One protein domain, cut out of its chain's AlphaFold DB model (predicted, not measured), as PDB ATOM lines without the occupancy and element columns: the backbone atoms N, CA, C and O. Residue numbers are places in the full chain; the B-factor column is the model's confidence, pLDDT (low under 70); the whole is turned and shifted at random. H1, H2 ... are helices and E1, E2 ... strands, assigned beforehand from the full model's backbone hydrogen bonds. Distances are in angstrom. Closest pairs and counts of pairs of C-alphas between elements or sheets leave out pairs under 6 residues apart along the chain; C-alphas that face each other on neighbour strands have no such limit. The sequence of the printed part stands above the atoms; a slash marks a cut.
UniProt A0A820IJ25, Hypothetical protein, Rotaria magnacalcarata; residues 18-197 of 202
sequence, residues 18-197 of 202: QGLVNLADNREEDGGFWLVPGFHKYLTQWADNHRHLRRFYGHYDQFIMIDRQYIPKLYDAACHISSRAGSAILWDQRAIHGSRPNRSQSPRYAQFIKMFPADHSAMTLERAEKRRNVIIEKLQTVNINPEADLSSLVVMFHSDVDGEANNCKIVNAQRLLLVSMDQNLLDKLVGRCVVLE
ATOM      1  N   GLN A  18     279.468 579.852 417.825       87.00
ATOM      2  CA  GLN A  18     278.797 580.570 416.758       87.00
ATOM      3  C   GLN A  18     279.207 582.035 416.837       87.00
ATOM      4  O   GLN A  18     279.618 582.540 417.883       87.00
ATOM      5  N   GLY A  19     279.146 582.707 415.703       88.88
ATOM      6  CA  GLY A  19     279.522 584.095 415.618       88.88
ATOM      7  C   GLY A  19     278.829 584.803 414.476       88.88
ATOM      8  O   GLY A  19     278.304 584.186 413.546       88.88
ATOM      9  N   LEU A  20     278.861 586.121 414.546       88.50
ATOM     10  CA  LEU A  20     278.477 586.992 413.453       88.50
ATOM     11  C   LEU A  20     279.397 588.207 413.414       88.50
ATOM     12  O   LEU A  20     279.872 588.657 414.451       88.50
ATOM     13  N   VAL A  21     279.655 588.719 412.216       87.00
ATOM     14  CA  VAL A  21     280.304 590.013 411.995       87.00
ATOM     15  C   VAL A  21     279.235 590.993 411.563       87.00
ATOM     16  O   VAL A  21     278.561 590.749 410.558       87.00
ATOM     17  N   ASN A  22     279.096 592.097 412.284       84.06
ATOM     18  CA  ASN A  22     278.221 593.183 411.880       84.06
ATOM     19  C   ASN A  22     278.837 593.927 410.696       84.06
ATOM     20  O   ASN A  22     279.973 594.383 410.756       84.06
ATOM     21  N   LEU A  23     278.083 594.057 409.607       88.19
ATOM     22  CA  LEU A  23     278.509 594.779 408.401       88.19
ATOM     23  C   LEU A  23     277.949 596.212 408.358       88.19
ATOM     24  O   LEU A  23     278.284 596.981 407.463       88.19
ATOM     25  N   ALA A  24     277.109 596.565 409.330       87.44
ATOM     26  CA  ALA A  24     276.621 597.910 409.594       87.44
ATOM     27  C   ALA A  24     276.482 598.119 411.107       87.44
ATOM     28  O   ALA A  24     276.449 597.146 411.867       87.44
ATOM     29  N   ASP A  25     276.395 599.379 411.531       87.19
ATOM     30  CA  ASP A  25     276.089 599.711 412.920       87.19
ATOM     31  C   ASP A  25     274.745 599.105 413.330       87.19
ATOM     32  O   ASP A  25     273.773 599.132 412.576       87.19
ATOM     33  N   ASN A  26     274.704 598.567 414.543       87.38
ATOM     34  CA  ASN A  26     273.533 597.958 415.143       87.38
ATOM     35  C   ASN A  26     273.323 598.550 416.532       87.38
ATOM     36  O   ASN A  26     274.048 598.249 417.481       87.38
ATOM     37  N   ARG A  27     272.332 599.427 416.618       90.12
ATOM     38  CA  ARG A  27     271.910 600.137 417.821       90.12
ATOM     39  C   ARG A  27     270.817 599.357 418.542       90.12
ATOM     40  O   ARG A  27     270.307 598.356 418.043       90.12
ATOM     41  N   GLU A  28     270.444 599.820 419.726       88.44
ATOM     42  CA  GLU A  28     269.446 599.154 420.567       88.44
ATOM     43  C   GLU A  28     268.078 599.021 419.871       88.44
ATOM     44  O   GLU A  28     267.422 597.982 419.955       88.44
ATOM     45  N   GLU A  29     267.658 600.052 419.137       93.62
ATOM     46  CA  GLU A  29     266.388 600.102 418.410       93.62
ATOM     47  C   GLU A  29     266.351 599.224 417.150       93.62
ATOM     48  O   GLU A  29     265.269 598.820 416.711       93.62
ATOM     49  N   ASP A  30     267.516 598.887 416.595       93.12
ATOM     50  CA  ASP A  30     267.635 598.052 415.396       93.12
ATOM     51  C   ASP A  30     267.310 596.573 415.709       93.12
ATOM     52  O   ASP A  30     267.094 595.741 414.815       93.12
ATOM     53  N   GLY A  31     267.258 596.229 417.002       91.81
ATOM     54  CA  GLY A  31     267.142 594.862 417.488       91.81
ATOM     55  C   GLY A  31     268.258 593.986 416.925       91.81
ATOM     56  O   GLY A  31     269.306 594.460 416.512       91.81
ATOM     57  N   GLY A  32     268.004 592.689 416.800       89.88
ATOM     58  CA  GLY A  32     269.008 591.755 416.291       89.88
ATOM     59  C   GLY A  32     269.487 590.850 417.400       89.88
ATOM     60  O   GLY A  32     268.657 590.369 418.172       89.88
ATOM     61  N   PHE A  33     270.779 590.547 417.424       90.19
ATOM     62  CA  PHE A  33     271.294 589.464 418.242       90.19
ATOM     63  C   PHE A  33     271.041 589.702 419.734       90.19
ATOM     64  O   PHE A  33     271.343 590.757 420.295       90.19
ATOM     65  N   TRP A  34     270.468 588.692 420.376       86.44
ATOM     66  CA  TRP A  34     270.277 588.655 421.819       86.44
ATOM     67  C   TRP A  34     270.692 587.286 422.360       86.44
ATOM     68  O   TRP A  34     270.652 586.281 421.644       86.44
ATOM     69  N   LEU A  35     271.084 587.231 423.624       89.06
ATOM     70  CA  LEU A  35     271.399 585.971 424.286       89.06
ATOM     71  C   LEU A  35     271.119 586.050 425.779       89.06
ATOM     72  O   LEU A  35     271.024 587.139 426.331       89.06
ATOM     73  N   VAL A  36     271.062 584.900 426.442       86.94
ATOM     74  CA  VAL A  36     271.115 584.823 427.907       86.94
ATOM     75  C   VAL A  36     272.569 584.590 428.334       86.94
ATOM     76  O   VAL A  36     273.091 583.483 428.135       86.94
ATOM     77  N   PRO A  37     273.259 585.593 428.914       82.50
ATOM     78  CA  PRO A  37     274.648 585.444 429.330       82.50
ATOM     79  C   PRO A  37     274.818 584.280 430.306       82.50
ATOM     80  O   PRO A  37     274.032 584.095 431.231       82.50
ATOM     81  N   GLY A  38     275.856 583.471 430.107       81.94
ATOM     82  CA  GLY A  38     276.157 582.367 431.019       81.94
ATOM     83  C   GLY A  38     275.280 581.117 430.872       81.94
ATOM     84  O   GLY A  38     275.584 580.115 431.515       81.94
ATOM     85  N   PHE A  39     274.252 581.115 430.011       85.38
ATOM     86  CA  PHE A  39     273.271 580.019 429.957       85.38
ATOM     87  C   PHE A  39     273.870 578.635 429.652       85.38
ATOM     88  O   PHE A  39     273.418 577.639 430.208       85.38
ATOM     89  N   HIS A  40     274.930 578.563 428.844       83.69
ATOM     90  CA  HIS A  40     275.665 577.323 428.547       83.69
ATOM     91  C   HIS A  40     276.074 576.518 429.804       83.69
ATOM     92  O   HIS A  40     276.122 575.291 429.736       83.69
ATOM     93  N   LYS A  41     276.310 577.168 430.958       84.56
ATOM     94  CA  LYS A  41     276.621 576.498 432.243       84.56
ATOM     95  C   LYS A  41     275.420 575.770 432.844       84.56
ATOM     96  O   LYS A  41     275.585 574.827 433.609       84.56
ATOM     97  N   TYR A  42     274.222 576.225 432.503       87.62
ATOM     98  CA  TYR A  42     272.957 575.742 433.041       87.62
ATOM     99  C   TYR A  42     272.190 574.870 432.048       87.62
ATOM    100  O   TYR A  42     271.188 574.289 432.447       87.62
ATOM    101  N   LEU A  43     272.644 574.740 430.792       87.06
ATOM    102  CA  LEU A  43     271.917 574.032 429.730       87.06
ATOM    103  C   LEU A  43     271.465 572.632 430.167       87.06
ATOM    104  O   LEU A  43     270.289 572.315 430.025       87.06
ATOM    105  N   THR A  44     272.362 571.811 430.723       88.12
ATOM    106  CA  THR A  44     272.034 570.434 431.134       88.12
ATOM    107  C   THR A  44     270.956 570.415 432.219       88.12
ATOM    108  O   THR A  44     269.912 569.792 432.043       88.12
ATOM    109  N   GLN A  45     271.166 571.160 433.310       91.25
ATOM    110  CA  GLN A  45     270.208 571.247 434.414       91.25
ATOM    111  C   GLN A  45     268.865 571.830 433.951       91.25
ATOM    112  O   GLN A  45     267.797 571.359 434.342       91.25
ATOM    113  N   TRP A  46     268.908 572.862 433.109       89.81
ATOM    114  CA  TRP A  46     267.724 573.491 432.551       89.81
ATOM    115  C   TRP A  46     266.952 572.500 431.673       89.81
ATOM    116  O   TRP A  46     265.751 572.332 431.877       89.81
ATOM    117  N   ALA A  47     267.627 571.783 430.773       87.69
ATOM    118  CA  ALA A  47     267.010 570.780 429.910       87.69
ATOM    119  C   ALA A  47     266.380 569.633 430.714       87.69
ATOM    120  O   ALA A  47     265.300 569.161 430.358       87.69
ATOM    121  N   ASP A  48     267.009 569.217 431.818       90.56
ATOM    122  CA  ASP A  48     266.465 568.203 432.725       90.56
ATOM    123  C   ASP A  48     265.194 568.673 433.437       90.56
ATOM    124  O   ASP A  48     264.182 567.966 433.435       90.56
ATOM    125  N   ASN A  49     265.201 569.897 433.962       91.81
ATOM    126  CA  ASN A  49     264.038 570.488 434.625       91.81
ATOM    127  C   ASN A  49     262.883 570.794 433.652       91.81
ATOM    128  O   ASN A  49     261.723 570.858 434.059       91.81
ATOM    129  N   HIS A  50     263.176 570.939 432.357       89.75
ATOM    130  CA  HIS A  50     262.198 571.258 431.314       89.75
ATOM    131  C   HIS A  50     261.943 570.085 430.356       89.75
ATOM    132  O   HIS A  50     261.458 570.282 429.243       89.75
ATOM    133  N   ARG A  51     262.182 568.837 430.788       88.56
ATOM    134  CA  ARG A  51     261.917 567.622 429.986       88.56
ATOM    135  C   ARG A  51     260.492 567.540 429.437       88.56
ATOM    136  O   ARG A  51     260.288 566.956 428.375       88.56
ATOM    137  N   HIS A  52     259.519 568.132 430.128       87.06
ATOM    138  CA  HIS A  52     258.131 568.203 429.670       87.06
ATOM    139  C   HIS A  52     257.976 568.971 428.342       87.06
ATOM    140  O   HIS A  52     257.084 568.634 427.568       87.06
ATOM    141  N   LEU A  53     258.873 569.922 428.032       86.00
ATOM    142  CA  LEU A  53     258.851 570.684 426.779       86.00
ATOM    143  C   LEU A  53     259.108 569.820 425.537       86.00
ATOM    144  O   LEU A  53     258.659 570.170 424.449       86.00
ATOM    145  N   ARG A  54     259.731 568.643 425.695       81.88
ATOM    146  CA  ARG A  54     259.925 567.668 424.603       81.88
ATOM    147  C   ARG A  54     258.609 567.213 423.966       81.88
ATOM    148  O   ARG A  54     258.599 566.793 422.818       81.88
ATOM    149  N   ARG A  55     257.490 567.299 424.698       83.69
ATOM    150  CA  ARG A  55     256.155 566.971 424.171       83.69
ATOM    151  C   ARG A  55     255.640 568.003 423.167       83.69
ATOM    152  O   ARG A  55     254.782 567.660 422.366       83.69
ATOM    153  N   PHE A  56     256.138 569.238 423.231       81.38
ATOM    154  CA  PHE A  56     255.698 570.343 422.375       81.38
ATOM    155  C   PHE A  56     256.638 570.576 421.189       81.38
ATOM    156  O   PHE A  56     256.167 570.926 420.116       81.38
ATOM    157  N   TYR A  57     257.943 570.350 421.376       78.06
ATOM    158  CA  TYR A  57     258.983 570.672 420.387       78.06
ATOM    159  C   TYR A  57     259.737 569.441 419.850       78.06
ATOM    160  O   TYR A  57     260.814 569.564 419.283       78.06
ATOM    161  N   GLY A  58     259.208 568.235 420.077       66.31
ATOM    162  CA  GLY A  58     259.781 566.996 419.553       66.31
ATOM    163  C   GLY A  58     261.157 566.619 420.124       66.31
ATOM    164  O   GLY A  58     261.654 567.184 421.099       66.31
ATOM    165  N   HIS A  59     261.754 565.581 419.529       61.22
ATOM    166  CA  HIS A  59     263.061 565.036 419.920       61.22
ATOM    167  C   HIS A  59     264.183 565.329 418.911       61.22
ATOM    168  O   HIS A  59     265.347 565.156 419.264       61.22
ATOM    169  N   TYR A  60     263.844 565.733 417.680       61.81
ATOM    170  CA  TYR A  60     264.763 565.729 416.533       61.81
ATOM    171  C   TYR A  60     264.717 567.008 415.690       61.81
ATOM    172  O   TYR A  60     265.167 566.994 414.547       61.81
ATOM    173  N   ASP A  61     264.191 568.108 416.231       65.38
ATOM    174  CA  ASP A  61     264.232 569.377 415.513       65.38
ATOM    175  C   ASP A  61     265.640 569.980 415.581       65.38
ATOM    176  O   ASP A  61     266.259 570.068 416.645       65.38
ATOM    177  N   GLN A  62     266.147 570.394 414.418       64.56
ATOM    178  CA  GLN A  62     267.465 571.021 414.253       64.56
ATOM    179  C   GLN A  62     267.558 572.373 414.981       64.56
ATOM    180  O   GLN A  62     268.643 572.810 415.362       64.56
ATOM    181  N   PHE A  63     266.413 573.017 415.216       72.06
ATOM    182  CA  PHE A  63     266.277 574.223 416.019       72.06
ATOM    183  C   PHE A  63     265.002 574.143 416.862       72.06
ATOM    184  O   PHE A  63     263.961 573.695 416.391       72.06
ATOM    185  N   ILE A  64     265.068 574.616 418.108       78.44
ATOM    186  CA  ILE A  64     263.912 574.677 419.008       78.44
ATOM    187  C   ILE A  64     263.626 576.140 419.328       78.44
ATOM    188  O   ILE A  64     264.442 576.819 419.950       78.44
ATOM    189  N   MET A  65     262.449 576.619 418.929       82.25
ATOM    190  CA  MET A  65     261.974 577.954 419.279       82.25
ATOM    191  C   MET A  65     261.029 577.861 420.475       82.25
ATOM    192  O   MET A  65     259.863 577.509 420.333       82.25
ATOM    193  N   ILE A  66     261.544 578.160 421.666       84.94
ATOM    194  CA  ILE A  66     260.763 578.072 422.901       84.94
ATOM    195  C   ILE A  66     259.964 579.365 423.096       84.94
ATOM    196  O   ILE A  66     260.532 580.462 423.170       84.94
ATOM    197  N   ASP A  67     258.647 579.230 423.236       86.31
ATOM    198  CA  ASP A  67     257.759 580.365 423.467       86.31
ATOM    199  C   ASP A  67     258.033 581.041 424.814       86.31
ATOM    200  O   ASP A  67     258.269 580.384 425.835       86.31
ATOM    201  N   ARG A  68     257.906 582.375 424.841       88.88
ATOM    202  CA  ARG A  68     258.118 583.192 426.050       88.88
ATOM    203  C   ARG A  68     257.306 582.710 427.248       88.88
ATOM    204  O   ARG A  68     257.796 582.795 428.369       88.88
ATOM    205  N   GLN A  69     256.102 582.185 427.027       89.75
ATOM    206  CA  GLN A  69     255.246 581.678 428.101       89.75
ATOM    207  C   GLN A  69     255.889 580.532 428.902       89.75
ATOM    208  O   GLN A  69     255.617 580.402 430.092       89.75
ATOM    209  N   TYR A  70     256.760 579.732 428.278       87.38
ATOM    210  CA  TYR A  70     257.415 578.595 428.929       87.38
ATOM    211  C   TYR A  70     258.737 578.968 429.600       87.38
ATOM    212  O   TYR A  70     259.171 578.283 430.522       87.38
ATOM    213  N   ILE A  71     259.378 580.054 429.163       88.25
ATOM    214  CA  ILE A  71     260.674 580.505 429.687       88.25
ATOM    215  C   ILE A  71     260.727 582.017 429.967       88.25
ATOM    216  O   ILE A  71     261.692 582.681 429.580       88.25
ATOM    217  N   PRO A  72     259.743 582.597 430.681       92.00
ATOM    218  CA  PRO A  72     259.633 584.050 430.830       92.00
ATOM    219  C   PRO A  72     260.874 584.660 431.492       92.00
ATOM    220  O   PRO A  72     261.415 585.642 430.998       92.00
ATOM    221  N   LYS A  73     261.416 583.996 432.522       90.12
ATOM    222  CA  LYS A  73     262.631 584.439 433.225       90.12
ATOM    223  C   LYS A  73     263.873 584.475 432.331       90.12
ATOM    224  O   LYS A  73     264.748 585.298 432.557       90.12
ATOM    225  N   LEU A  74     263.973 583.580 431.344       89.25
ATOM    226  CA  LEU A  74     265.098 583.585 430.405       89.25
ATOM    227  C   LEU A  74     264.956 584.710 429.383       89.25
ATOM    228  O   LEU A  74     265.953 585.335 429.052       89.25
ATOM    229  N   TYR A  75     263.733 585.011 428.938       89.56
ATOM    230  CA  TYR A  75     263.474 586.197 428.119       89.56
ATOM    231  C   TYR A  75     263.817 587.487 428.875       89.56
ATOM    232  O   TYR A  75     264.390 588.394 428.283       89.56
ATOM    233  N   ASP A  76     263.506 587.561 430.172       88.88
ATOM    234  CA  ASP A  76     263.813 588.734 431.001       88.88
ATOM    235  C   ASP A  76     265.318 588.855 431.314       88.88
ATOM    236  O   ASP A  76     265.828 589.958 431.492       88.88
ATOM    237  N   ALA A  77     266.040 587.730 431.354       86.69
ATOM    238  CA  ALA A  77     267.495 587.687 431.524       86.69
ATOM    239  C   ALA A  77     268.276 587.845 430.205       86.69
ATOM    240  O   ALA A  77     269.506 587.940 430.233       86.69
ATOM    241  N   ALA A  78     267.597 587.827 429.054       86.75
ATOM    242  CA  ALA A  78     268.247 587.971 427.762       86.75
ATOM    243  C   ALA A  78     268.694 589.422 427.544       86.75
ATOM    244  O   ALA A  78     267.927 590.364 427.740       86.75
ATOM    245  N   CYS A  79     269.926 589.603 427.082       84.56
ATOM    246  CA  CYS A  79     270.477 590.899 426.721       84.56
ATOM    247  C   CYS A  79     270.593 591.033 425.204       84.56
ATOM    248  O   CYS A  79     271.057 590.119 424.516       84.56
ATOM    249  N   HIS A  80     270.193 592.193 424.692       85.69
ATOM    250  CA  HIS A  80     270.508 592.609 423.334       85.69
ATOM    251  C   HIS A  80     271.970 593.062 423.249       85.69
ATOM    252  O   HIS A  80     272.484 593.644 424.204       85.69
ATOM    253  N   ILE A  81     272.629 592.788 422.122       83.19
ATOM    254  CA  ILE A  81     274.023 593.169 421.892       83.19
ATOM    255  C   ILE A  81     274.086 594.159 420.729       83.19
ATOM    256  O   ILE A  81     274.146 593.763 419.568       83.19
ATOM    257  N   SER A  82     274.104 595.452 421.051       85.38
ATOM    258  CA  SER A  82     274.451 596.493 420.082       85.38
ATOM    259  C   SER A  82     275.934 596.413 419.725       85.38
ATOM    260  O   SER A  82     276.768 596.156 420.595       85.38
ATOM    261  N   SER A  83     276.284 596.675 418.469       80.12
ATOM    262  CA  SER A  83     277.682 596.740 418.039       80.12
ATOM    263  C   SER A  83     277.846 597.563 416.766       80.12
ATOM    264  O   SER A  83     276.925 597.674 415.957       80.12
ATOM    265  N   ARG A  84     279.024 598.159 416.589       82.56
ATOM    266  CA  ARG A  84     279.373 598.927 415.389       82.56
ATOM    267  C   ARG A  84     279.661 598.031 414.185       82.56
ATOM    268  O   ARG A  84     279.950 596.839 414.327       82.56
ATOM    269  N   ALA A  85     279.651 598.626 412.998       83.44
ATOM    270  CA  ALA A  85     280.147 597.973 411.795       83.44
ATOM    271  C   ALA A  85     281.591 597.464 411.998       83.44
ATOM    272  O   ALA A  85     282.452 598.150 412.557       83.44
ATOM    273  N   GLY A  86     281.849 596.242 411.538       78.75
ATOM    274  CA  GLY A  86     283.119 595.533 411.675       78.75
ATOM    275  C   GLY A  86     283.279 594.738 412.973       78.75
ATOM    276  O   GLY A  86     284.203 593.930 413.058       78.75
ATOM    277  N   SER A  87     282.405 594.915 413.969       80.81
ATOM    278  CA  SER A  87     282.484 594.140 415.210       80.81
ATOM    279  C   SER A  87     282.085 592.683 414.988       80.81
ATOM    280  O   SER A  87     281.094 592.394 414.315       80.81
ATOM    281  N   ALA A  88     282.825 591.759 415.603       82.69
ATOM    282  CA  ALA A  88     282.446 590.353 415.659       82.69
ATOM    283  C   ALA A  88     281.830 590.026 417.021       82.69
ATOM    284  O   ALA A  88     282.441 590.281 418.055       82.69
ATOM    285  N   ILE A  89     280.638 589.436 417.020       82.31
ATOM    286  CA  ILE A  89     279.973 588.908 418.208       82.31
ATOM    287  C   ILE A  89     280.136 587.394 418.200       82.31
ATOM    288  O   ILE A  89     279.681 586.731 417.269       82.31
ATOM    289  N   LEU A  90     280.771 586.849 419.237       85.12
ATOM    290  CA  LEU A  90     280.999 585.413 419.405       85.12
ATOM    291  C   LEU A  90     280.238 584.882 420.622       85.12
ATOM    292  O   LEU A  90     280.189 585.542 421.665       85.12
ATOM    293  N   TRP A  91     279.661 583.684 420.508       83.88
ATOM    294  CA  TRP A  91     278.973 583.012 421.609       83.88
ATOM    295  C   TRP A  91     279.114 581.488 421.559       83.88
ATOM    296  O   TRP A  91     279.245 580.868 420.504       83.88
ATOM    297  N   ASP A  92     279.056 580.874 422.737       86.31
ATOM    298  CA  ASP A  92     278.950 579.424 422.887       86.31
ATOM    299  C   ASP A  92     277.603 578.945 422.330       86.31
ATOM    300  O   ASP A  92     276.557 579.435 422.763       86.31
ATOM    301  N   GLN A  93     277.608 577.967 421.416       85.38
ATOM    302  CA  GLN A  93     276.382 577.474 420.767       85.38
ATOM    303  C   GLN A  93     275.315 576.969 421.758       85.38
ATOM    304  O   GLN A  93     274.141 576.878 421.418       85.38
ATOM    305  N   ARG A  94     275.724 576.609 422.983       84.50
ATOM    306  CA  ARG A  94     274.844 576.109 424.049       84.50
ATOM    307  C   ARG A  94     274.061 577.222 424.739       84.50
ATOM    308  O   ARG A  94     273.179 576.930 425.543       84.50
ATOM    309  N   ALA A  95     274.407 578.487 424.505       85.88
ATOM    310  CA  ALA A  95     273.648 579.610 425.027       85.88
ATOM    311  C   ALA A  95     272.289 579.707 424.321       85.88
ATOM    312  O   ALA A  95     272.209 579.611 423.097       85.88
ATOM    313  N   ILE A  96     271.221 579.964 425.082       87.38
ATOM    314  CA  ILE A  96     269.953 580.392 424.487       87.38
ATOM    315  C   ILE A  96     270.162 581.777 423.883       87.38
ATOM    316  O   ILE A  96     270.638 582.696 424.554       87.38
ATOM    317  N   HIS A  97     269.812 581.896 422.609       89.38
ATOM    318  CA  HIS A  97     269.972 583.096 421.804       89.38
ATOM    319  C   HIS A  97     268.868 583.166 420.743       89.38
ATOM    320  O   HIS A  97     268.034 582.270 420.621       89.38
ATOM    321  N   GLY A  98     268.833 584.256 419.986       88.44
ATOM    322  CA  GLY A  98     267.858 584.474 418.917       88.44
ATOM    323  C   GLY A  98     267.936 585.895 418.367       88.44
ATOM    324  O   GLY A  98     269.024 586.473 418.313       88.44
ATOM    325  N   SER A  99     266.790 586.484 418.014       88.75
ATOM    326  CA  SER A  99     266.757 587.875 417.564       88.75
ATOM    327  C   SER A  99     265.599 588.691 418.138       88.75
ATOM    328  O   SER A  99     264.483 588.195 418.286       88.75
ATOM    329  N   ARG A 100     265.862 589.972 418.420       88.56
ATOM    330  CA  ARG A 100     264.829 590.970 418.724       88.56
ATOM    331  C   ARG A 100     264.284 591.622 417.444       88.56
ATOM    332  O   ARG A 100     265.047 591.802 416.484       88.56
ATOM    333  N   PRO A 101     262.993 592.010 417.422       91.62
ATOM    334  CA  PRO A 101     262.409 592.760 416.314       91.62
ATOM    335  C   PRO A 101     263.153 594.070 416.064       91.62
ATOM    336  O   PRO A 101     263.525 594.751 417.018       91.62
ATOM    337  N   ASN A 102     263.317 594.424 414.791       95.00
ATOM    338  CA  ASN A 102     263.812 595.738 414.400       95.00
ATOM    339  C   ASN A 102     262.682 596.769 414.553       95.00
ATOM    340  O   ASN A 102     261.571 596.536 414.074       95.00
ATOM    341  N   ARG A 103     262.947 597.871 415.259       95.88
ATOM    342  CA  ARG A 103     262.006 598.986 415.459       95.88
ATOM    343  C   ARG A 103     262.483 600.284 414.807       95.88
ATOM    344  O   ARG A 103     261.847 601.318 415.000       95.88
ATOM    345  N   SER A 104     263.577 600.237 414.058       95.31
ATOM    346  CA  SER A 104     264.131 601.357 413.313       95.31
ATOM    347  C   SER A 104     263.917 601.177 411.805       95.31
ATOM    348  O   SER A 104     263.301 600.211 411.352       95.31
ATOM    349  N   GLN A 105     264.433 602.132 411.029       95.25
ATOM    350  CA  GLN A 105     264.496 602.050 409.566       95.25
ATOM    351  C   GLN A 105     265.862 601.573 409.052       95.25
ATOM    352  O   GLN A 105     266.065 601.477 407.842       95.25
ATOM    353  N   SER A 106     266.806 601.284 409.951       92.06
ATOM    354  CA  SER A 106     268.139 600.816 409.588       92.06
ATOM    355  C   SER A 106     268.091 599.316 409.284       92.06
ATOM    356  O   SER A 106     267.652 598.530 410.130       92.06
ATOM    357  N   PRO A 107     268.529 598.867 408.097       90.62
ATOM    358  CA  PRO A 107     268.657 597.445 407.811       90.62
ATOM    359  C   PRO A 107     269.803 596.822 408.620       90.62
ATOM    360  O   PRO A 107     270.793 597.477 408.937       90.62
ATOM    361  N   ARG A 108     269.691 595.522 408.909       88.31
ATOM    362  CA  ARG A 108     270.747 594.743 409.568       88.31
ATOM    363  C   ARG A 108     271.506 593.926 408.536       88.31
ATOM    364  O   ARG A 108     270.896 593.141 407.811       88.31
ATOM    365  N   TYR A 109     272.826 594.054 408.533       88.81
ATOM    366  CA  TYR A 109     273.714 593.253 407.699       88.81
ATOM    367  C   TYR A 109     274.695 592.505 408.593       88.81
ATOM    368  O   TYR A 109     275.394 593.122 409.396       88.81
ATOM    369  N   ALA A 110     274.744 591.183 408.456       86.81
ATOM    370  CA  ALA A 110     275.636 590.346 409.241       86.81
ATOM    371  C   ALA A 110     276.190 589.194 408.402       86.81
ATOM    372  O   ALA A 110     275.469 588.596 407.602       86.81
ATOM    373  N   GLN A 111     277.457 588.858 408.630       88.75
ATOM    374  CA  GLN A 111     278.073 587.638 408.122       88.75
ATOM    375  C   GLN A 111     278.209 586.637 409.268       88.75
ATOM    376  O   GLN A 111     278.985 586.855 410.193       88.75
ATOM    377  N   PHE A 112     277.478 585.526 409.201       87.25
ATOM    378  CA  PHE A 112     277.587 584.466 410.200       87.25
ATOM    379  C   PHE A 112     278.864 583.647 410.020       87.25
ATOM    380  O   PHE A 112     279.313 583.393 408.897       87.25
ATOM    381  N   ILE A 113     279.416 583.203 411.146       84.38
ATOM    382  CA  ILE A 113     280.591 582.346 411.240       84.38
ATOM    383  C   ILE A 113     280.295 581.226 412.239       84.38
ATOM    384  O   ILE A 113     279.665 581.445 413.271       84.38
ATOM    385  N   LYS A 114     280.777 580.017 411.959       84.44
ATOM    386  CA  LYS A 114     280.775 578.905 412.914       84.44
ATOM    387  C   LYS A 114     282.198 578.403 413.077       84.44
ATOM    388  O   LYS A 114     282.905 578.221 412.087       84.44
ATOM    389  N   MET A 115     282.586 578.157 414.317       83.75
ATOM    390  CA  MET A 115     283.902 577.672 414.696       83.75
ATOM    391  C   MET A 115     283.756 576.456 415.603       83.75
ATOM    392  O   MET A 115     282.803 576.322 416.371       83.75
ATOM    393  N   PHE A 116     284.715 575.558 415.486       82.81
ATOM    394  CA  PHE A 116     284.875 574.386 416.327       82.81
ATOM    395  C   PHE A 116     286.359 573.978 416.269       82.81
ATOM    396  O   PHE A 116     287.050 574.419 415.342       82.81
ATOM    397  N   PRO A 117     286.865 573.193 417.235       81.25
ATOM    398  CA  PRO A 117     288.274 572.806 417.283       81.25
ATOM    399  C   PRO A 117     288.766 572.186 415.970       81.25
ATOM    400  O   PRO A 117     288.036 571.451 415.303       81.25
ATOM    401  N   ALA A 118     290.006 572.482 415.576       78.31
ATOM    402  CA  ALA A 118     290.558 572.004 414.305       78.31
ATOM    403  C   ALA A 118     290.663 570.467 414.238       78.31
ATOM    404  O   ALA A 118     290.545 569.890 413.160       78.31
ATOM    405  N   ASP A 119     290.843 569.822 415.388       78.12
ATOM    406  CA  ASP A 119     290.913 568.372 415.586       78.12
ATOM    407  C   ASP A 119     289.540 567.720 415.837       78.12
ATOM    408  O   ASP A 119     289.443 566.515 416.075       78.12
ATOM    409  N   HIS A 120     288.453 568.492 415.763       81.12
ATOM    410  CA  HIS A 120     287.107 567.975 415.958       81.12
ATOM    411  C   HIS A 120     286.760 566.916 414.904       81.12
ATOM    412  O   HIS A 120     286.951 567.119 413.704       81.12
ATOM    413  N   SER A 121     286.120 565.827 415.337       81.25
ATOM    414  CA  SER A 121     285.764 564.679 414.483       81.25
ATOM    415  C   SER A 121     284.957 565.035 413.222       81.25
ATOM    416  O   SER A 121     285.050 564.356 412.201       81.25
ATOM    417  N   ALA A 122     284.186 566.125 413.265       77.69
ATOM    418  CA  ALA A 122     283.441 566.638 412.113       77.69
ATOM    419  C   ALA A 122     284.319 567.241 410.994       77.69
ATOM    420  O   ALA A 122     283.794 567.474 409.898       77.69
ATOM    421  N   MET A 123     285.607 567.518 411.244       81.50
ATOM    422  CA  MET A 123     286.593 567.923 410.236       81.50
ATOM    423  C   MET A 123     287.418 566.721 409.780       81.50
ATOM    424  O   MET A 123     288.571 566.537 410.156       81.50
ATOM    425  N   THR A 124     286.821 565.895 408.928       83.12
ATOM    426  CA  THR A 124     287.563 564.836 408.239       83.12
ATOM    427  C   THR A 124     288.520 565.435 407.204       83.12
ATOM    428  O   THR A 124     288.282 566.535 406.698       83.12
ATOM    429  N   LEU A 125     289.566 564.689 406.829       83.75
ATOM    430  CA  LEU A 125     290.469 565.077 405.735       83.75
ATOM    431  C   LEU A 125     289.689 565.385 404.449       83.75
ATOM    432  O   LEU A 125     289.880 566.434 403.844       83.75
ATOM    433  N   GLU A 126     288.717 564.538 404.106       86.12
ATOM    434  CA  GLU A 126     287.837 564.744 402.953       86.12
ATOM    435  C   GLU A 126     287.058 566.068 403.043       86.12
ATOM    436  O   GLU A 126     286.948 566.808 402.060       86.12
ATOM    437  N   ARG A 127     286.516 566.409 404.222       83.12
ATOM    438  CA  ARG A 127     285.803 567.679 404.421       83.12
ATOM    439  C   ARG A 127     286.753 568.866 404.293       83.12
ATOM    440  O   ARG A 127     286.372 569.866 403.682       83.12
ATOM    441  N   ALA A 128     287.955 568.768 404.856       81.69
ATOM    442  CA  ALA A 128     288.972 569.808 404.761       81.69
ATOM    443  C   ALA A 128     289.377 570.055 403.298       81.69
ATOM    444  O   ALA A 128     289.344 571.196 402.835       81.69
ATOM    445  N   GLU A 129     289.647 568.991 402.540       85.06
ATOM    446  CA  GLU A 129     289.988 569.058 401.118       85.06
ATOM    447  C   GLU A 129     288.856 569.654 400.280       85.06
ATOM    448  O   GLU A 129     289.090 570.584 399.505       85.06
ATOM    449  N   LYS A 130     287.612 569.194 400.477       84.94
ATOM    450  CA  LYS A 130     286.433 569.749 399.792       84.94
ATOM    451  C   LYS A 130     286.268 571.241 400.070       84.94
ATOM    452  O   LYS A 130     286.066 572.015 399.138       84.94
ATOM    453  N   ARG A 131     286.377 571.666 401.336       85.00
ATOM    454  CA  ARG A 131     286.276 573.088 401.716       85.00
ATOM    455  C   ARG A 131     287.371 573.919 401.058       85.00
ATOM    456  O   ARG A 131     287.067 574.968 400.496       85.00
ATOM    457  N   ARG A 132     288.617 573.443 401.101       82.62
ATOM    458  CA  ARG A 132     289.763 574.109 400.473       82.62
ATOM    459  C   ARG A 132     289.546 574.277 398.969       82.62
ATOM    460  O   ARG A 132     289.669 575.389 398.470       82.62
ATOM    461  N   ASN A 133     289.176 573.206 398.270       83.12
ATOM    462  CA  ASN A 133     289.001 573.230 396.816       83.12
ATOM    463  C   ASN A 133     287.874 574.186 396.396       83.12
ATOM    464  O   ASN A 133     288.080 574.999 395.502       83.12
ATOM    465  N   VAL A 134     286.729 574.162 397.093       85.19
ATOM    466  CA  VAL A 134     285.611 575.087 396.825       85.19
ATOM    467  C   VAL A 134     286.011 576.541 397.065       85.19
ATOM    468  O   VAL A 134     285.589 577.427 396.327       85.19
ATOM    469  N   ILE A 135     286.813 576.819 398.096       82.00
ATOM    470  CA  ILE A 135     287.275 578.185 398.358       82.00
ATOM    471  C   ILE A 135     288.247 578.641 397.269       82.00
ATOM    472  O   ILE A 135     288.086 579.747 396.770       82.00
ATOM    473  N   ILE A 136     289.194 577.796 396.851       79.88
ATOM    474  CA  ILE A 136     290.108 578.109 395.741       79.88
ATOM    475  C   ILE A 136     289.321 578.414 394.463       79.88
ATOM    476  O   ILE A 136     289.544 579.453 393.850       79.88
ATOM    477  N   GLU A 137     288.364 577.556 394.103       85.38
ATOM    478  CA  GLU A 137     287.503 577.752 392.934       85.38
ATOM    479  C   GLU A 137     286.747 579.087 393.021       85.38
ATOM    480  O   GLU A 137     286.769 579.882 392.086       85.38
ATOM    481  N   LYS A 138     286.138 579.389 394.174       84.38
ATOM    482  CA  LYS A 138     285.430 580.659 394.378       84.38
ATOM    483  C   LYS A 138     286.338 581.881 394.324       84.38
ATOM    484  O   LYS A 138     285.890 582.918 393.861       84.38
ATOM    485  N   LEU A 139     287.576 581.794 394.805       80.94
ATOM    486  CA  LEU A 139     288.529 582.903 394.719       80.94
ATOM    487  C   LEU A 139     288.943 583.153 393.263       80.94
ATOM    488  O   LEU A 139     289.021 584.303 392.837       80.94
ATOM    489  N   GLN A 140     289.099 582.089 392.472       82.50
ATOM    490  CA  GLN A 140     289.385 582.191 391.040       82.50
ATOM    491  C   GLN A 140     288.245 582.863 390.264       82.50
ATOM    492  O   GLN A 140     288.519 583.696 389.403       82.50
ATOM    493  N   THR A 141     286.975 582.568 390.576       87.81
ATOM    494  CA  THR A 141     285.838 583.195 389.869       87.81
ATOM    495  C   THR A 141     285.733 584.701 390.095       87.81
ATOM    496  O   THR A 141     285.168 585.399 389.256       87.81
ATOM    497  N   VAL A 142     286.295 585.213 391.193       86.75
ATOM    498  CA  VAL A 142     286.354 586.651 391.503       86.75
ATOM    499  C   VAL A 142     287.738 587.261 391.256       86.75
ATOM    500  O   VAL A 142     287.983 588.391 391.668       86.75
ATOM    501  N   ASN A 143     288.628 586.536 390.569       86.25
ATOM    502  CA  ASN A 143     289.992 586.961 390.237       86.25
ATOM    503  C   ASN A 143     290.825 587.400 391.459       86.25
ATOM    504  O   ASN A 143     291.624 588.328 391.367       86.25
ATOM    505  N   ILE A 144     290.630 586.733 392.603       76.00
ATOM    506  CA  ILE A 144     291.453 586.909 393.801       76.00
ATOM    507  C   ILE A 144     292.524 585.818 393.812       76.00
ATOM    508  O   ILE A 144     292.219 584.625 393.882       76.00
ATOM    509  N   ASN A 145     293.789 586.224 393.784       77.69
ATOM    510  CA  ASN A 145     294.940 585.371 394.019       77.69
ATOM    511  C   ASN A 145     295.178 585.241 395.538       77.69
ATOM    512  O   ASN A 145     295.623 586.199 396.172       77.69
ATOM    513  N   PRO A 146     294.971 584.056 396.145       69.56
ATOM    514  CA  PRO A 146     295.130 583.879 397.588       69.56
ATOM    515  C   PRO A 146     296.544 584.190 398.093       69.56
ATOM    516  O   PRO A 146     296.730 584.522 399.261       69.56
ATOM    517  N   GLU A 147     297.555 584.029 397.238       70.62
ATOM    518  CA  GLU A 147     298.949 584.209 397.620       70.62
ATOM    519  C   GLU A 147     299.373 585.669 397.646       70.62
ATOM    520  O   GLU A 147     300.143 586.054 398.524       70.62
ATOM    521  N   ALA A 148     298.872 586.450 396.691       71.88
ATOM    522  CA  ALA A 148     299.189 587.862 396.552       71.88
ATOM    523  C   ALA A 148     298.213 588.726 397.362       71.88
ATOM    524  O   ALA A 148     298.641 589.508 398.212       71.88
ATOM    525  N   ASP A 149     296.911 588.516 397.172       68.19
ATOM    526  CA  ASP A 149     295.867 589.452 397.602       68.19
ATOM    527  C   ASP A 149     295.452 589.261 399.064       68.19
ATOM    528  O   ASP A 149     294.966 590.192 399.700       68.19
ATOM    529  N   LEU A 150     295.649 588.060 399.619       66.12
ATOM    530  CA  LEU A 150     295.294 587.740 401.010       66.12
ATOM    531  C   LEU A 150     296.515 587.659 401.937       66.12
ATOM    532  O   LEU A 150     296.377 587.339 403.117       66.12
ATOM    533  N   SER A 151     297.711 587.955 401.424       62.12
ATOM    534  CA  SER A 151     298.969 587.888 402.181       62.12
ATOM    535  C   SER A 151     299.013 588.845 403.377       62.12
ATOM    536  O   SER A 151     299.621 588.526 404.396       62.12
ATOM    537  N   SER A 152     298.332 589.988 403.278       52.31
ATOM    538  CA  SER A 152     298.222 591.014 404.323       52.31
ATOM    539  C   SER A 152     297.095 590.762 405.330       52.31
ATOM    540  O   SER A 152     297.069 591.391 406.383       52.31
ATOM    541  N   LEU A 153     296.183 589.825 405.047       47.53
ATOM    542  CA  LEU A 153     295.040 589.479 405.904       47.53
ATOM    543  C   LEU A 153     295.400 588.469 407.007       47.53
ATOM    544  O   LEU A 153     294.513 587.887 407.633       47.53
ATOM    545  N   VAL A 154     296.694 588.249 407.265       42.72
ATOM    546  CA  VAL A 154     297.161 587.449 408.402       42.72
ATOM    547  C   VAL A 154     296.791 588.183 409.690       42.72
ATOM    548  O   VAL A 154     297.482 589.092 410.141       42.72
ATOM    549  N   VAL A 155     295.665 587.786 410.285       40.00
ATOM    550  CA  VAL A 155     295.235 588.273 411.594       40.00
ATOM    551  C   VAL A 155     296.166 587.675 412.645       40.00
ATOM    552  O   VAL A 155     296.024 586.523 413.052       40.00
ATOM    553  N   MET A 156     297.144 588.469 413.071       30.23
ATOM    554  CA  MET A 156     297.947 588.190 414.256       30.23
ATOM    555  C   MET A 156     297.082 588.481 415.484       30.23
ATOM    556  O   MET A 156     296.849 589.645 415.819       30.23
ATOM    557  N   PHE A 157     296.585 587.437 416.150       31.00
ATOM    558  CA  PHE A 157     295.939 587.587 417.453       31.00
ATOM    559  C   PHE A 157     296.982 588.062 418.471       31.00
ATOM    560  O   PHE A 157     297.791 587.269 418.948       31.00
ATOM    561  N   HIS A 158     296.980 589.356 418.787       27.61
ATOM    562  CA  HIS A 158     297.731 589.896 419.916       27.61
ATOM    563  C   HIS A 158     296.874 589.697 421.166       27.61
ATOM    564  O   HIS A 158     295.788 590.261 421.284       27.61
ATOM    565  N   SER A 159     297.308 588.826 422.074       31.38
ATOM    566  CA  SER A 159     296.695 588.742 423.396       31.38
ATOM    567  C   SER A 159     297.250 589.872 424.262       31.38
ATOM    568  O   SER A 159     298.367 589.752 424.759       31.38
ATOM    569  N   ASP A 160     296.468 590.930 424.475       28.91
ATOM    570  CA  ASP A 160     296.739 591.966 425.485       28.91
ATOM    571  C   ASP A 160     296.441 591.425 426.894       28.91
ATOM    572  O   ASP A 160     295.530 591.867 427.593       28.91
ATOM    573  N   VAL A 161     297.175 590.390 427.299       34.16
ATOM    574  CA  VAL A 161     297.223 589.950 428.692       34.16
ATOM    575  C   VAL A 161     298.690 589.894 429.070       34.16
ATOM    576  O   VAL A 161     299.455 589.130 428.484       34.16
ATOM    577  N   ASP A 162     299.059 590.766 430.001       32.38
ATOM    578  CA  ASP A 162     300.409 590.981 430.498       32.38
ATOM    579  C   ASP A 162     301.203 589.678 430.680       32.38
ATOM    580  O   ASP A 162     300.800 588.782 431.419       32.38
ATOM    581  N   GLY A 163     302.369 589.622 430.030       32.69
ATOM    582  CA  GLY A 163     303.477 588.754 430.422       32.69
ATOM    583  C   GLY A 163     303.325 587.266 430.118       32.69
ATOM    584  O   GLY A 163     303.232 586.469 431.036       32.69
ATOM    585  N   GLU A 164     303.372 586.890 428.840       28.39
ATOM    586  CA  GLU A 164     304.228 585.816 428.295       28.39
ATOM    587  C   GLU A 164     303.841 585.595 426.830       28.39
ATOM    588  O   GLU A 164     302.761 585.099 426.507       28.39
ATOM    589  N   ALA A 165     304.734 585.987 425.919       31.50
ATOM    590  CA  ALA A 165     304.601 585.725 424.495       31.50
ATOM    591  C   ALA A 165     304.747 584.218 424.233       31.50
ATOM    592  O   ALA A 165     305.814 583.729 423.856       31.50
ATOM    593  N   ASN A 166     303.668 583.464 424.429       29.64
ATOM    594  CA  ASN A 166     303.582 582.106 423.922       29.64
ATOM    595  C   ASN A 166     303.439 582.195 422.406       29.64
ATOM    596  O   ASN A 166     302.358 582.429 421.872       29.64
ATOM    597  N   ASN A 167     304.574 582.043 421.719       29.61
ATOM    598  CA  ASN A 167     304.659 581.816 420.284       29.61
ATOM    599  C   ASN A 167     303.706 580.674 419.899       29.61
ATOM    600  O   ASN A 167     304.084 579.500 419.937       29.61
ATOM    601  N   CYS A 168     302.480 581.012 419.497       29.38
ATOM    602  CA  CYS A 168     301.627 580.103 418.756       29.38
ATOM    603  C   CYS A 168     302.325 579.884 417.413       29.38
ATOM    604  O   CYS A 168     302.208 580.680 416.481       29.38
ATOM    605  N   LYS A 169     303.151 578.839 417.340       25.03
ATOM    606  CA  LYS A 169     303.687 578.360 416.073       25.03
ATOM    607  C   LYS A 169     302.489 577.910 415.248       25.03
ATOM    608  O   LYS A 169     301.975 576.815 415.455       25.03
ATOM    609  N   ILE A 170     302.064 578.764 414.323       28.97
ATOM    610  CA  ILE A 170     301.210 578.395 413.198       28.97
ATOM    611  C   ILE A 170     301.993 577.325 412.436       28.97
ATOM    612  O   ILE A 170     302.942 577.616 411.708       28.97
ATOM    613  N   VAL A 171     301.682 576.061 412.716       22.09
ATOM    614  CA  VAL A 171     302.349 574.929 412.084       22.09
ATOM    615  C   VAL A 171     301.942 574.932 410.616       22.09
ATOM    616  O   VAL A 171     300.757 574.921 410.294       22.09
ATOM    617  N   ASN A 172     302.951 574.992 409.746       27.08
ATOM    618  CA  ASN A 172     302.871 574.932 408.290       27.08
ATOM    619  C   ASN A 172     301.758 574.003 407.770       27.08
ATOM    620  O   ASN A 172     301.959 572.801 407.625       27.08
ATOM    621  N   ALA A 173     300.621 574.590 407.403       22.11
ATOM    622  CA  ALA A 173     299.667 574.030 406.458       22.11
ATOM    623  C   ALA A 173     298.909 575.194 405.803       22.11
ATOM    624  O   ALA A 173     298.065 575.833 406.415       22.11
ATOM    625  N   GLN A 174     299.314 575.513 404.575       24.77
ATOM    626  CA  GLN A 174     298.592 576.263 403.542       24.77
ATOM    627  C   GLN A 174     297.300 577.001 403.961       24.77
ATOM    628  O   GLN A 174     296.237 576.405 404.104       24.77
ATOM    629  N   ARG A 175     297.421 578.336 404.019       33.66
ATOM    630  CA  ARG A 175     296.468 579.352 403.526       33.66
ATOM    631  C   ARG A 175     294.996 578.922 403.438       33.66
ATOM    632  O   ARG A 175     294.564 578.358 402.440       33.66
ATOM    633  N   LEU A 176     294.215 579.336 404.427       24.75
ATOM    634  CA  LEU A 176     292.798 579.700 404.340       24.75
ATOM    635  C   LEU A 176     292.466 580.380 405.667       24.75
ATOM    636  O   LEU A 176     293.106 580.069 406.667       24.75
ATOM    637  N   LEU A 177     291.492 581.287 405.696       27.08
ATOM    638  CA  LEU A 177     291.035 581.988 406.902       27.08
ATOM    639  C   LEU A 177     290.337 581.004 407.873       27.08
ATOM    640  O   LEU A 177     289.132 581.035 408.096       27.08
ATOM    641  N   LEU A 178     291.101 580.049 408.397       27.34
ATOM    642  CA  LEU A 178     290.826 579.303 409.604       27.34
ATOM    643  C   LEU A 178     291.308 580.212 410.720       27.34
ATOM    644  O   LEU A 178     292.503 580.313 410.989       27.34
ATOM    645  N   VAL A 179     290.367 580.893 411.365       34.41
ATOM    646  CA  VAL A 179     290.610 581.416 412.704       34.41
ATOM    647  C   VAL A 179     290.753 580.189 413.610       34.41
ATOM    648  O   VAL A 179     289.789 579.687 414.178       34.41
ATOM    649  N   SER A 180     291.962 579.629 413.634       32.44
ATOM    650  CA  SER A 180     292.389 578.642 414.613       32.44
ATOM    651  C   SER A 180     292.528 579.389 415.930       32.44
ATOM    652  O   SER A 180     293.551 580.021 416.184       32.44
ATOM    653  N   MET A 181     291.479 579.372 416.746       37.69
ATOM    654  CA  MET A 181     291.593 579.817 418.129       37.69
ATOM    655  C   MET A 181     292.254 578.697 418.928       37.69
ATOM    656  O   MET A 181     291.754 577.574 418.937       37.69
ATOM    657  N   ASP A 182     293.382 579.002 419.567       37.66
ATOM    658  CA  ASP A 182     294.012 578.104 420.538       37.66
ATOM    659  C   ASP A 182     293.003 577.730 421.640       37.66
ATOM    660  O   ASP A 182     292.160 578.551 422.022       37.66
ATOM    661  N   GLN A 183     293.108 576.512 422.173       40.41
ATOM    662  CA  GLN A 183     292.271 576.001 423.253       40.41
ATOM    663  C   GLN A 183     292.267 576.957 424.456       40.41
ATOM    664  O   GLN A 183     291.216 577.179 425.039       40.41
ATOM    665  N   ASN A 184     293.379 577.642 424.753       39.16
ATOM    666  CA  ASN A 184     293.428 578.659 425.814       39.16
ATOM    667  C   ASN A 184     292.571 579.906 425.531       39.16
ATOM    668  O   ASN A 184     292.003 580.491 426.454       39.16
ATOM    669  N   LEU A 185     292.496 580.358 424.274       43.16
ATOM    670  CA  LEU A 185     291.644 581.485 423.880       43.16
ATOM    671  C   LEU A 185     290.179 581.046 423.866       43.16
ATOM    672  O   LEU A 185     289.315 581.770 424.350       43.16
ATOM    673  N   LEU A 186     289.918 579.833 423.378       46.81
ATOM    674  CA  LEU A 186     288.610 579.196 423.427       46.81
ATOM    675  C   LEU A 186     288.112 579.046 424.866       46.81
ATOM    676  O   LEU A 186     287.008 579.487 425.148       46.81
ATOM    677  N   ASP A 187     288.930 578.553 425.794       43.88
ATOM    678  CA  ASP A 187     288.589 578.395 427.213       43.88
ATOM    679  C   ASP A 187     288.318 579.743 427.906       43.88
ATOM    680  O   ASP A 187     287.475 579.826 428.800       43.88
ATOM    681  N   LYS A 188     288.959 580.832 427.453       41.84
ATOM    682  CA  LYS A 188     288.645 582.211 427.879       41.84
ATOM    683  C   LYS A 188     287.347 582.752 427.257       41.84
ATOM    684  O   LYS A 188     286.691 583.601 427.865       41.84
ATOM    685  N   LEU A 189     286.969 582.268 426.070       40.78
ATOM    686  CA  LEU A 189     285.692 582.546 425.398       40.78
ATOM    687  C   LEU A 189     284.546 581.668 425.925       40.78
ATOM    688  O   LEU A 189     283.382 582.054 425.785       40.78
ATOM    689  N   VAL A 190     284.850 580.530 426.569       34.78
ATOM    690  CA  VAL A 190     283.868 579.670 427.243       34.78
ATOM    691  C   VAL A 190     283.195 580.475 428.354       34.78
ATOM    692  O   VAL A 190     283.649 580.611 429.490       34.78
ATOM    693  N   GLY A 191     282.049 581.026 427.984       36.03
ATOM    694  CA  GLY A 191     281.095 581.642 428.876       36.03
ATOM    695  C   GLY A 191     281.055 583.151 428.944       36.03
ATOM    696  O   GLY A 191     280.487 583.687 429.899       36.03
ATOM    697  N   ARG A 192     281.554 583.822 427.908       39.62
ATOM    698  CA  ARG A 192     281.338 585.252 427.680       39.62
ATOM    699  C   ARG A 192     280.869 585.460 426.242       39.62
ATOM    700  O   ARG A 192     281.402 584.848 425.326       39.62
ATOM    701  N   CYS A 193     279.856 586.305 426.050       37.31
ATOM    702  CA  CYS A 193     279.666 586.924 424.743       37.31
ATOM    703  C   CYS A 193     280.813 587.916 424.583       37.31
ATOM    704  O   CYS A 193     281.018 588.753 425.465       37.31
ATOM    705  N   VAL A 194     281.599 587.767 423.522       50.47
ATOM    706  CA  VAL A 194     282.733 588.653 423.266       50.47
ATOM    707  C   VAL A 194     282.441 589.447 422.013       50.47
ATOM    708  O   VAL A 194     282.197 588.875 420.952       50.47
ATOM    709  N   VAL A 195     282.451 590.767 422.181       47.62
ATOM    710  CA  VAL A 195     282.465 591.722 421.082       47.62
ATOM    711  C   VAL A 195     283.930 592.017 420.795       47.62
ATOM    712  O   VAL A 195     284.611 592.643 421.604       47.62
ATOM    713  N   LEU A 196     284.432 591.511 419.673       48.94
ATOM    714  CA  LEU A 196     285.738 591.898 419.159       48.94
ATOM    715  C   LEU A 196     285.542 593.147 418.310       48.94
ATOM    716  O   LEU A 196     284.892 593.114 417.267       48.94
ATOM    717  N   GLU A 197     286.091 594.248 418.793       36.69
ATOM    718  CA  GLU A 197     286.093 595.538 418.127       36.69
ATOM    719  C   GLU A 197     287.425 595.735 417.392       36.69
ATOM    720  O   GLU A 197     288.486 595.459 417.948       36.69
TER     721      GLU A 197
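This is residues 18 to 197 of the 202 residues of the protein "Hypothetical protein" of Rotaria magnacalcarata (UniProt A0A820IJ25). With little regular structure, the model has a small twisted four-stranded sheet in its middle; the strand pair E2 and E4, with H1, H2 and H3, lies towards one end, and H4 and a long loop, whose residues 160 to 167 stick out, towards the other. The 180 printed residues run E1 E2 H1 H2 H3 E3 E4 E5 H4 H5 E6, mixed in class, with under half in these elements. The antiparallel sheet is ordered E5 E1 E3 E6. The whole is only just loose, close to compact: radius of gyration of the C-alphas 19.4 A, spans 54 by 43 by 41 A.

E1, residues 18 to 22, is antiparallel to E3, residues 88 to 92, with N 20 and O 89 2.9 A apart. H5, residues 183 to 189, only grazes the sheet, with residues 186 to 189.

E1 begins at C-alpha 18 (278.797, 580.570, 416.758). H4, residues 125 to 141, is 24.5 A long.

The printed part has no cut. Residues 58 to 62, 146 and 149 to 197 have pLDDT under 70.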